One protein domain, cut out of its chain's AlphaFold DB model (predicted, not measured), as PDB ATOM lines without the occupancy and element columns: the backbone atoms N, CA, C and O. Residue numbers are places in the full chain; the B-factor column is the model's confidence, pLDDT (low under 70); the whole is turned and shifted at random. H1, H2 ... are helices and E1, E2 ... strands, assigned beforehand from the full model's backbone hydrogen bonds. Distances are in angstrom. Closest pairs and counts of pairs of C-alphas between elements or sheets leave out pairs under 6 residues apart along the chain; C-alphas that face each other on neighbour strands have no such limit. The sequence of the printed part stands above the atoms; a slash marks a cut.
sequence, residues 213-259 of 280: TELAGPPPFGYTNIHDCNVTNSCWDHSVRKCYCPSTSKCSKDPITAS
ATOM      1  N   THR A 213     -89.231  74.280   6.185       88.25
ATOM      2  CA  THR A 213     -89.704  74.208   4.795       88.25
ATOM      3  C   THR A 213     -88.771  73.382   3.906       88.25
ATOM      4  O   THR A 213     -88.930  73.358   2.688       88.25
ATOM      5  N   GLU A 214     -87.747  72.753   4.485       92.25
ATOM      6  CA  GLU A 214     -86.765  71.984   3.736       92.25
ATOM      7  C   GLU A 214     -87.305  70.576   3.476       92.25
ATOM      8  O   GLU A 214     -87.608  69.850   4.419       92.25
ATOM      9  N   LEU A 215     -87.427  70.183   2.204       94.19
ATOM     10  CA  LEU A 215     -87.916  68.849   1.846       94.19
ATOM     11  C   LEU A 215     -86.956  67.763   2.338       94.19
ATOM     12  O   LEU A 215     -85.748  67.847   2.099       94.19
ATOM     13  N   ALA A 216     -87.501  66.736   2.983       95.25
ATOM     14  CA  ALA A 216     -86.772  65.513   3.284       95.25
ATOM     15  C   ALA A 216     -86.868  64.547   2.098       95.25
ATOM     16  O   ALA A 216     -87.915  64.436   1.464       95.25
ATOM     17  N   GLY A 217     -85.776  63.844   1.823       94.94
ATOM     18  CA  GLY A 217     -85.634  62.904   0.719       94.94
ATOM     19  C   GLY A 217     -84.938  63.485  -0.514       94.94
ATOM     20  O   GLY A 217     -84.486  64.637  -0.509       94.94
ATOM     21  N   PRO A 218     -84.813  62.669  -1.573       93.25
ATOM     22  CA  PRO A 218     -84.036  63.018  -2.752       93.25
ATOM     23  C   PRO A 218     -84.699  64.134  -3.575       93.25
ATOM     24  O   PRO A 218     -85.918  64.134  -3.766       93.25
ATOM     25  N   PRO A 219     -83.923  65.098  -4.103       90.19
ATOM     26  CA  PRO A 219     -84.461  66.137  -4.973       90.19
ATOM     27  C   PRO A 219     -84.970  65.559  -6.310       90.19
ATOM     28  O   PRO A 219     -84.469  64.531  -6.765       90.19
ATOM     29  N   PRO A 220     -85.915  66.240  -6.990       91.19
ATOM     30  CA  PRO A 220     -86.516  67.521  -6.603       91.19
ATOM     31  C   PRO A 220     -87.761  67.387  -5.709       91.19
ATOM     32  O   PRO A 220     -88.245  68.395  -5.198       91.19
ATOM     33  N   PHE A 221     -88.289  66.176  -5.523       88.94
ATOM     34  CA  PHE A 221     -89.611  65.969  -4.924       88.94
ATOM     35  C   PHE A 221     -89.581  65.594  -3.439       88.94
ATOM     36  O   PHE A 221     -90.579  65.809  -2.752       88.94
ATOM     37  N   GLY A 222     -88.447  65.109  -2.929       93.62
ATOM     38  CA  GLY A 222     -88.365  64.537  -1.590       93.62
ATOM     39  C   GLY A 222     -89.108  63.204  -1.490       93.62
ATOM     40  O   GLY A 222     -89.433  62.578  -2.499       93.62
ATOM     41  N   TYR A 223     -89.390  62.772  -0.264       92.62
ATOM     42  CA  TYR A 223     -90.296  61.658  -0.009       92.62
ATOM     43  C   TYR A 223     -91.751  62.110  -0.158       92.62
ATOM     44  O   TYR A 223     -92.155  63.163   0.349       92.62
ATOM     45  N   THR A 224     -92.540  61.287  -0.840       88.25
ATOM     46  CA  THR A 224     -93.922  61.593  -1.243       88.25
ATOM     47  C   THR A 224     -94.956  60.689  -0.572       88.25
ATOM     48  O   THR A 224     -96.137  60.752  -0.905       88.25
ATOM     49  N   ASN A 225     -94.538  59.854   0.382       88.25
ATOM     50  CA  ASN A 225     -95.427  59.014   1.175       88.25
ATOM     51  C   ASN A 225     -95.057  59.064   2.667       88.25
ATOM     52  O   ASN A 225     -93.908  59.308   3.043       88.25
ATOM     53  N   ILE A 226     -96.057  58.815   3.514       88.19
ATOM     54  CA  ILE A 226     -95.922  58.891   4.972       88.19
ATOM     55  C   ILE A 226     -94.970  57.828   5.538       88.19
ATOM     56  O   ILE A 226     -94.287  58.080   6.530       88.19
ATOM     57  N   HIS A 227     -94.881  56.654   4.904       91.75
ATOM     58  CA  HIS A 227     -94.009  55.574   5.360       91.75
ATOM     59  C   HIS A 227     -92.538  56.003   5.329       91.75
ATOM     60  O   HIS A 227     -91.851  55.923   6.347       91.75
ATOM     61  N   ASP A 228     -92.088  56.560   4.208       92.25
ATOM     62  CA  ASP A 228     -90.727  57.069   4.029       92.25
ATOM     63  C   ASP A 228     -90.420  58.240   4.979       92.25
ATOM     64  O   ASP A 228     -89.315  58.356   5.527       92.25
ATOM     65  N   CYS A 229     -91.425  59.083   5.237       90.19
ATOM     66  CA  CYS A 229     -91.349  60.119   6.263       90.19
ATOM     67  C   CYS A 229     -91.017  59.534   7.630       90.19
ATOM     68  O   CYS A 229     -90.073  59.974   8.287       90.19
ATOM     69  N   ASN A 230     -91.773  58.517   8.035       91.50
ATOM     70  CA  ASN A 230     -91.639  57.893   9.342       91.50
ATOM     71  C   ASN A 230     -90.294  57.175   9.482       91.50
ATOM     72  O   ASN A 230     -89.621  57.341  10.497       91.50
ATOM     73  N   VAL A 231     -89.853  56.451   8.444       93.25
ATOM     74  CA  VAL A 231     -88.545  55.767   8.414       93.25
ATOM     75  C   VAL A 231     -87.395  56.747   8.649       93.25
ATOM     76  O   VAL A 231     -86.426  56.422   9.333       93.25
ATOM     77  N   THR A 232     -87.504  57.965   8.119       91.25
ATOM     78  CA  THR A 232     -86.462  58.993   8.246       91.25
ATOM     79  C   THR A 232     -86.684  59.964   9.398       91.25
ATOM     80  O   THR A 232     -85.916  60.918   9.550       91.25
ATOM     81  N   ASN A 233     -87.707  59.722  10.225       91.50
ATOM     82  CA  ASN A 233     -88.131  60.616  11.300       91.50
ATOM     83  C   ASN A 233     -88.341  62.062  10.796       91.50
ATOM     84  O   ASN A 233     -87.974  63.042  11.454       91.50
ATOM     85  N   SER A 234     -88.891  62.172   9.588       91.88
ATOM     86  CA  SER A 234     -89.278  63.416   8.935       91.88
ATOM     87  C   SER A 234     -90.692  63.827   9.337       91.88
ATOM     88  O   SER A 234     -91.501  63.006   9.759       91.88
ATOM     89  N   CYS A 235     -90.999  65.115   9.216       89.31
ATOM     90  CA  CYS A 235     -92.336  65.639   9.455       89.31
ATOM     91  C   CYS A 235     -93.190  65.483   8.196       89.31
ATOM     92  O   CYS A 235     -92.834  66.010   7.142       89.31
ATOM     93  N   TRP A 236     -94.311  64.775   8.306       89.75
ATOM     94  CA  TRP A 236     -95.269  64.616   7.219       89.75
ATOM     95  C   TRP A 236     -96.323  65.727   7.266       89.75
ATOM     96  O   TRP A 236     -97.047  65.865   8.249       89.75
ATOM     97  N   ASP A 237     -96.416  66.522   6.200       88.75
ATOM     98  CA  ASP A 237     -97.465  67.527   6.035       88.75
ATOM     99  C   ASP A 237     -98.597  66.956   5.174       88.75
ATOM    100  O   ASP A 237     -98.510  66.937   3.941       88.75
ATOM    101  N   HIS A 238     -99.676  66.512   5.824       87.56
ATOM    102  CA  HIS A 238    -100.845  65.936   5.151       87.56
ATOM    103  C   HIS A 238    -101.486  66.891   4.136       87.56
ATOM    104  O   HIS A 238    -101.990  66.445   3.107       87.56
ATOM    105  N   SER A 239    -101.426  68.205   4.380       87.56
ATOM    106  CA  SER A 239    -102.100  69.201   3.538       87.56
ATOM    107  C   SER A 239    -101.481  69.352   2.145       87.56
ATOM    108  O   SER A 239    -102.134  69.851   1.234       87.56
ATOM    109  N   VAL A 240    -100.233  68.911   1.961       88.94
ATOM    110  CA  VAL A 240     -99.520  68.933   0.668       88.94
ATOM    111  C   VAL A 240     -98.877  67.589   0.313       88.94
ATOM    112  O   VAL A 240     -98.236  67.480  -0.729       88.94
ATOM    113  N   ARG A 241     -99.033  66.568   1.171       88.31
ATOM    114  CA  ARG A 241     -98.454  65.219   1.040       88.31
ATOM    115  C   ARG A 241     -96.946  65.232   0.782       88.31
ATOM    116  O   ARG A 241     -96.449  64.603  -0.152       88.31
ATOM    117  N   LYS A 242     -96.213  65.975   1.613       90.38
ATOM    118  CA  LYS A 242     -94.748  66.062   1.534       90.38
ATOM    119  C   LYS A 242     -94.083  65.847   2.878       90.38
ATOM    120  O   LYS A 242     -94.607  66.241   3.918       90.38
ATOM    121  N   CYS A 243     -92.879  65.293   2.813       91.88
ATOM    122  CA  CYS A 243     -91.977  65.211   3.946       91.88
ATOM    123  C   CYS A 243     -91.078  66.434   4.050       91.88
ATOM    124  O   CYS A 243     -90.406  66.821   3.092       91.88
ATOM    125  N   TYR A 244     -91.001  66.984   5.253       92.38
ATOM    126  CA  TYR A 244     -90.115  68.078   5.604       92.38
ATOM    127  C   TYR A 244     -89.176  67.670   6.725       92.38
ATOM    128  O   TYR A 244     -89.504  66.864   7.600       92.38
ATOM    129  N   CYS A 245     -87.992  68.259   6.722       92.69
ATOM    130  CA  CYS A 245     -86.983  67.956   7.710       92.69
ATOM    131  C   CYS A 245     -87.432  68.438   9.102       92.69
ATOM    132  O   CYS A 245     -87.940  69.557   9.241       92.69
ATOM    133  N   PRO A 246     -87.246  67.626  10.160       89.88
ATOM    134  CA  PRO A 246     -87.603  67.999  11.529       89.88
ATOM    135  C   PRO A 246     -86.739  69.156  12.048       89.88
ATOM    136  O   PRO A 246     -87.128  69.862  12.971       89.88
ATOM    137  N   SER A 247     -85.549  69.345  11.471       90.06
ATOM    138  CA  SER A 247     -84.669  70.497  11.675       90.06
ATOM    139  C   SER A 247     -83.658  70.569  10.531       90.06
ATOM    140  O   SER A 247     -83.411  69.562   9.868       90.06
ATOM    141  N   THR A 248     -83.011  71.718  10.341       84.06
ATOM    142  CA  THR A 248     -81.975  71.895   9.307       84.06
ATOM    143  C   THR A 248     -80.756  70.986   9.505       84.06
ATOM    144  O   THR A 248     -80.095  70.619   8.543       84.06
ATOM    145  N   SER A 249     -80.452  70.578  10.742       88.12
ATOM    146  CA  SER A 249     -79.324  69.683  11.050       88.12
ATOM    147  C   SER A 249     -79.655  68.192  10.937       88.12
ATOM    148  O   SER A 249     -78.746  67.366  10.928       88.12
ATOM    149  N   LYS A 250     -80.940  67.831  10.858       86.31
ATOM    150  CA  LYS A 250     -81.419  66.448  10.734       86.31
ATOM    151  C   LYS A 250     -82.303  66.350   9.503       86.31
ATOM    152  O   LYS A 250     -83.521  66.401   9.619       86.31
ATOM    153  N   CYS A 251     -81.681  66.262   8.336       92.12
ATOM    154  CA  CYS A 251     -82.389  66.298   7.067       92.12
ATOM    155  C   CYS A 251     -81.870  65.194   6.147       92.12
ATOM    156  O   CYS A 251     -80.813  65.335   5.535       92.12
ATOM    157  N   SER A 252     -82.593  64.070   6.093       93.12
ATOM    158  CA  SER A 252     -82.268  62.989   5.159       93.12
ATOM    159  C   SER A 252     -82.505  63.468   3.732       93.12
ATOM    160  O   SER A 252     -83.544  64.067   3.456       93.12
ATOM    161  N   LYS A 253     -81.558  63.202   2.830       92.75
ATOM    162  CA  LYS A 253     -81.662  63.506   1.392       92.75
ATOM    163  C   LYS A 253     -81.506  62.274   0.508       92.75
ATOM    164  O   LYS A 253     -81.680  62.368  -0.703       92.75
ATOM    165  N   ASP A 254     -81.188  61.131   1.101       92.31
ATOM    166  CA  ASP A 254     -80.860  59.923   0.359       92.31
ATOM    167  C   ASP A 254     -82.120  59.099   0.055       92.31
ATOM    168  O   ASP A 254     -83.082  59.127   0.825       92.31
ATOM    169  N   PRO A 255     -82.163  58.341  -1.050       90.81
ATOM    170  CA  PRO A 255     -83.233  57.376  -1.286       90.81
ATOM    171  C   PRO A 255     -83.293  56.316  -0.176       90.81
ATOM    172  O   PRO A 255     -82.258  55.847   0.297       90.81
ATOM    173  N   ILE A 256     -84.499  55.887   0.200       89.19
ATOM    174  CA  ILE A 256     -84.674  54.754   1.115       89.19
ATOM    175  C   ILE A 256     -84.525  53.475   0.296       89.19
ATOM    176  O   ILE A 256     -85.318  53.190  -0.600       89.19
ATOM    177  N   THR A 257     -83.486  52.697   0.577       81.62
ATOM    178  CA  THR A 257     -83.364  51.352   0.014       81.62
ATOM    179  C   THR A 257     -84.374  50.449   0.702       81.62
ATOM    180  O   THR A 257     -84.322  50.319   1.926       81.62
ATOM    181  N   ALA A 258     -85.254  49.801  -0.065       66.31
ATOM    182  CA  ALA A 258     -86.103  48.742   0.460       66.31
ATOM    183  C   ALA A 258     -85.205  47.708   1.150       66.31
ATOM    184  O   ALA A 258     -84.404  47.039   0.494       66.31
ATOM    185  N   SER A 259     -85.288  47.606   2.477       57.22
ATOM    186  CA  SER A 259     -84.699  46.468   3.164       57.22
ATOM    187  C   SER A 259     -85.399  45.238   2.610       57.22
ATOM    188  O   SER A 259     -86.608  45.085   2.765       57.22
TER     189      SER A 259
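This is residues 213 to 259 of the 280 residues of an uncharacterized protein of Ciona intestinalis (UniProt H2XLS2). There is little regular structure: a small two-stranded hairpin, E1 and E2, with one short helix, H1, packed on it, and long loops making up the rest. Residues 213 to 225 and 245 to 259 hold no named element. The 47 printed residues have H1, E1 and E2 in that order, 12 residues in all, class mixed; the sheet is antiparallel. The whole is compact, radius of gyration of the C-alphas 9.3 A, spanning 27 by 22 by 19 A.

E1 is residues 235 to 237, from C-alpha 235 at (-92.336, 65.639, 9.455); E2 is residues 242 to 244, ending with C-alpha 244 at (-90.115, 68.078, 5.604). H1 is residues 226 to 231, 8.7 A long.

Hairpin strands E1 and E2 are antiparallel at 144 degrees, with N 235 and O 244 2.8 A apart, within hydrogen-bond range. The closest C-alphas of H1 and E2, Cys 229 and Cys 243, are 5.6 A apart. In H1 every O i to N i+4 pair is within hydrogen-bond range.

The farthest C-alphas, Ser 239 and Ser 259, are 28.6 A apart. The printed part has no cut; both links are tight. Residues 258 to 259 have pLDDT under 70.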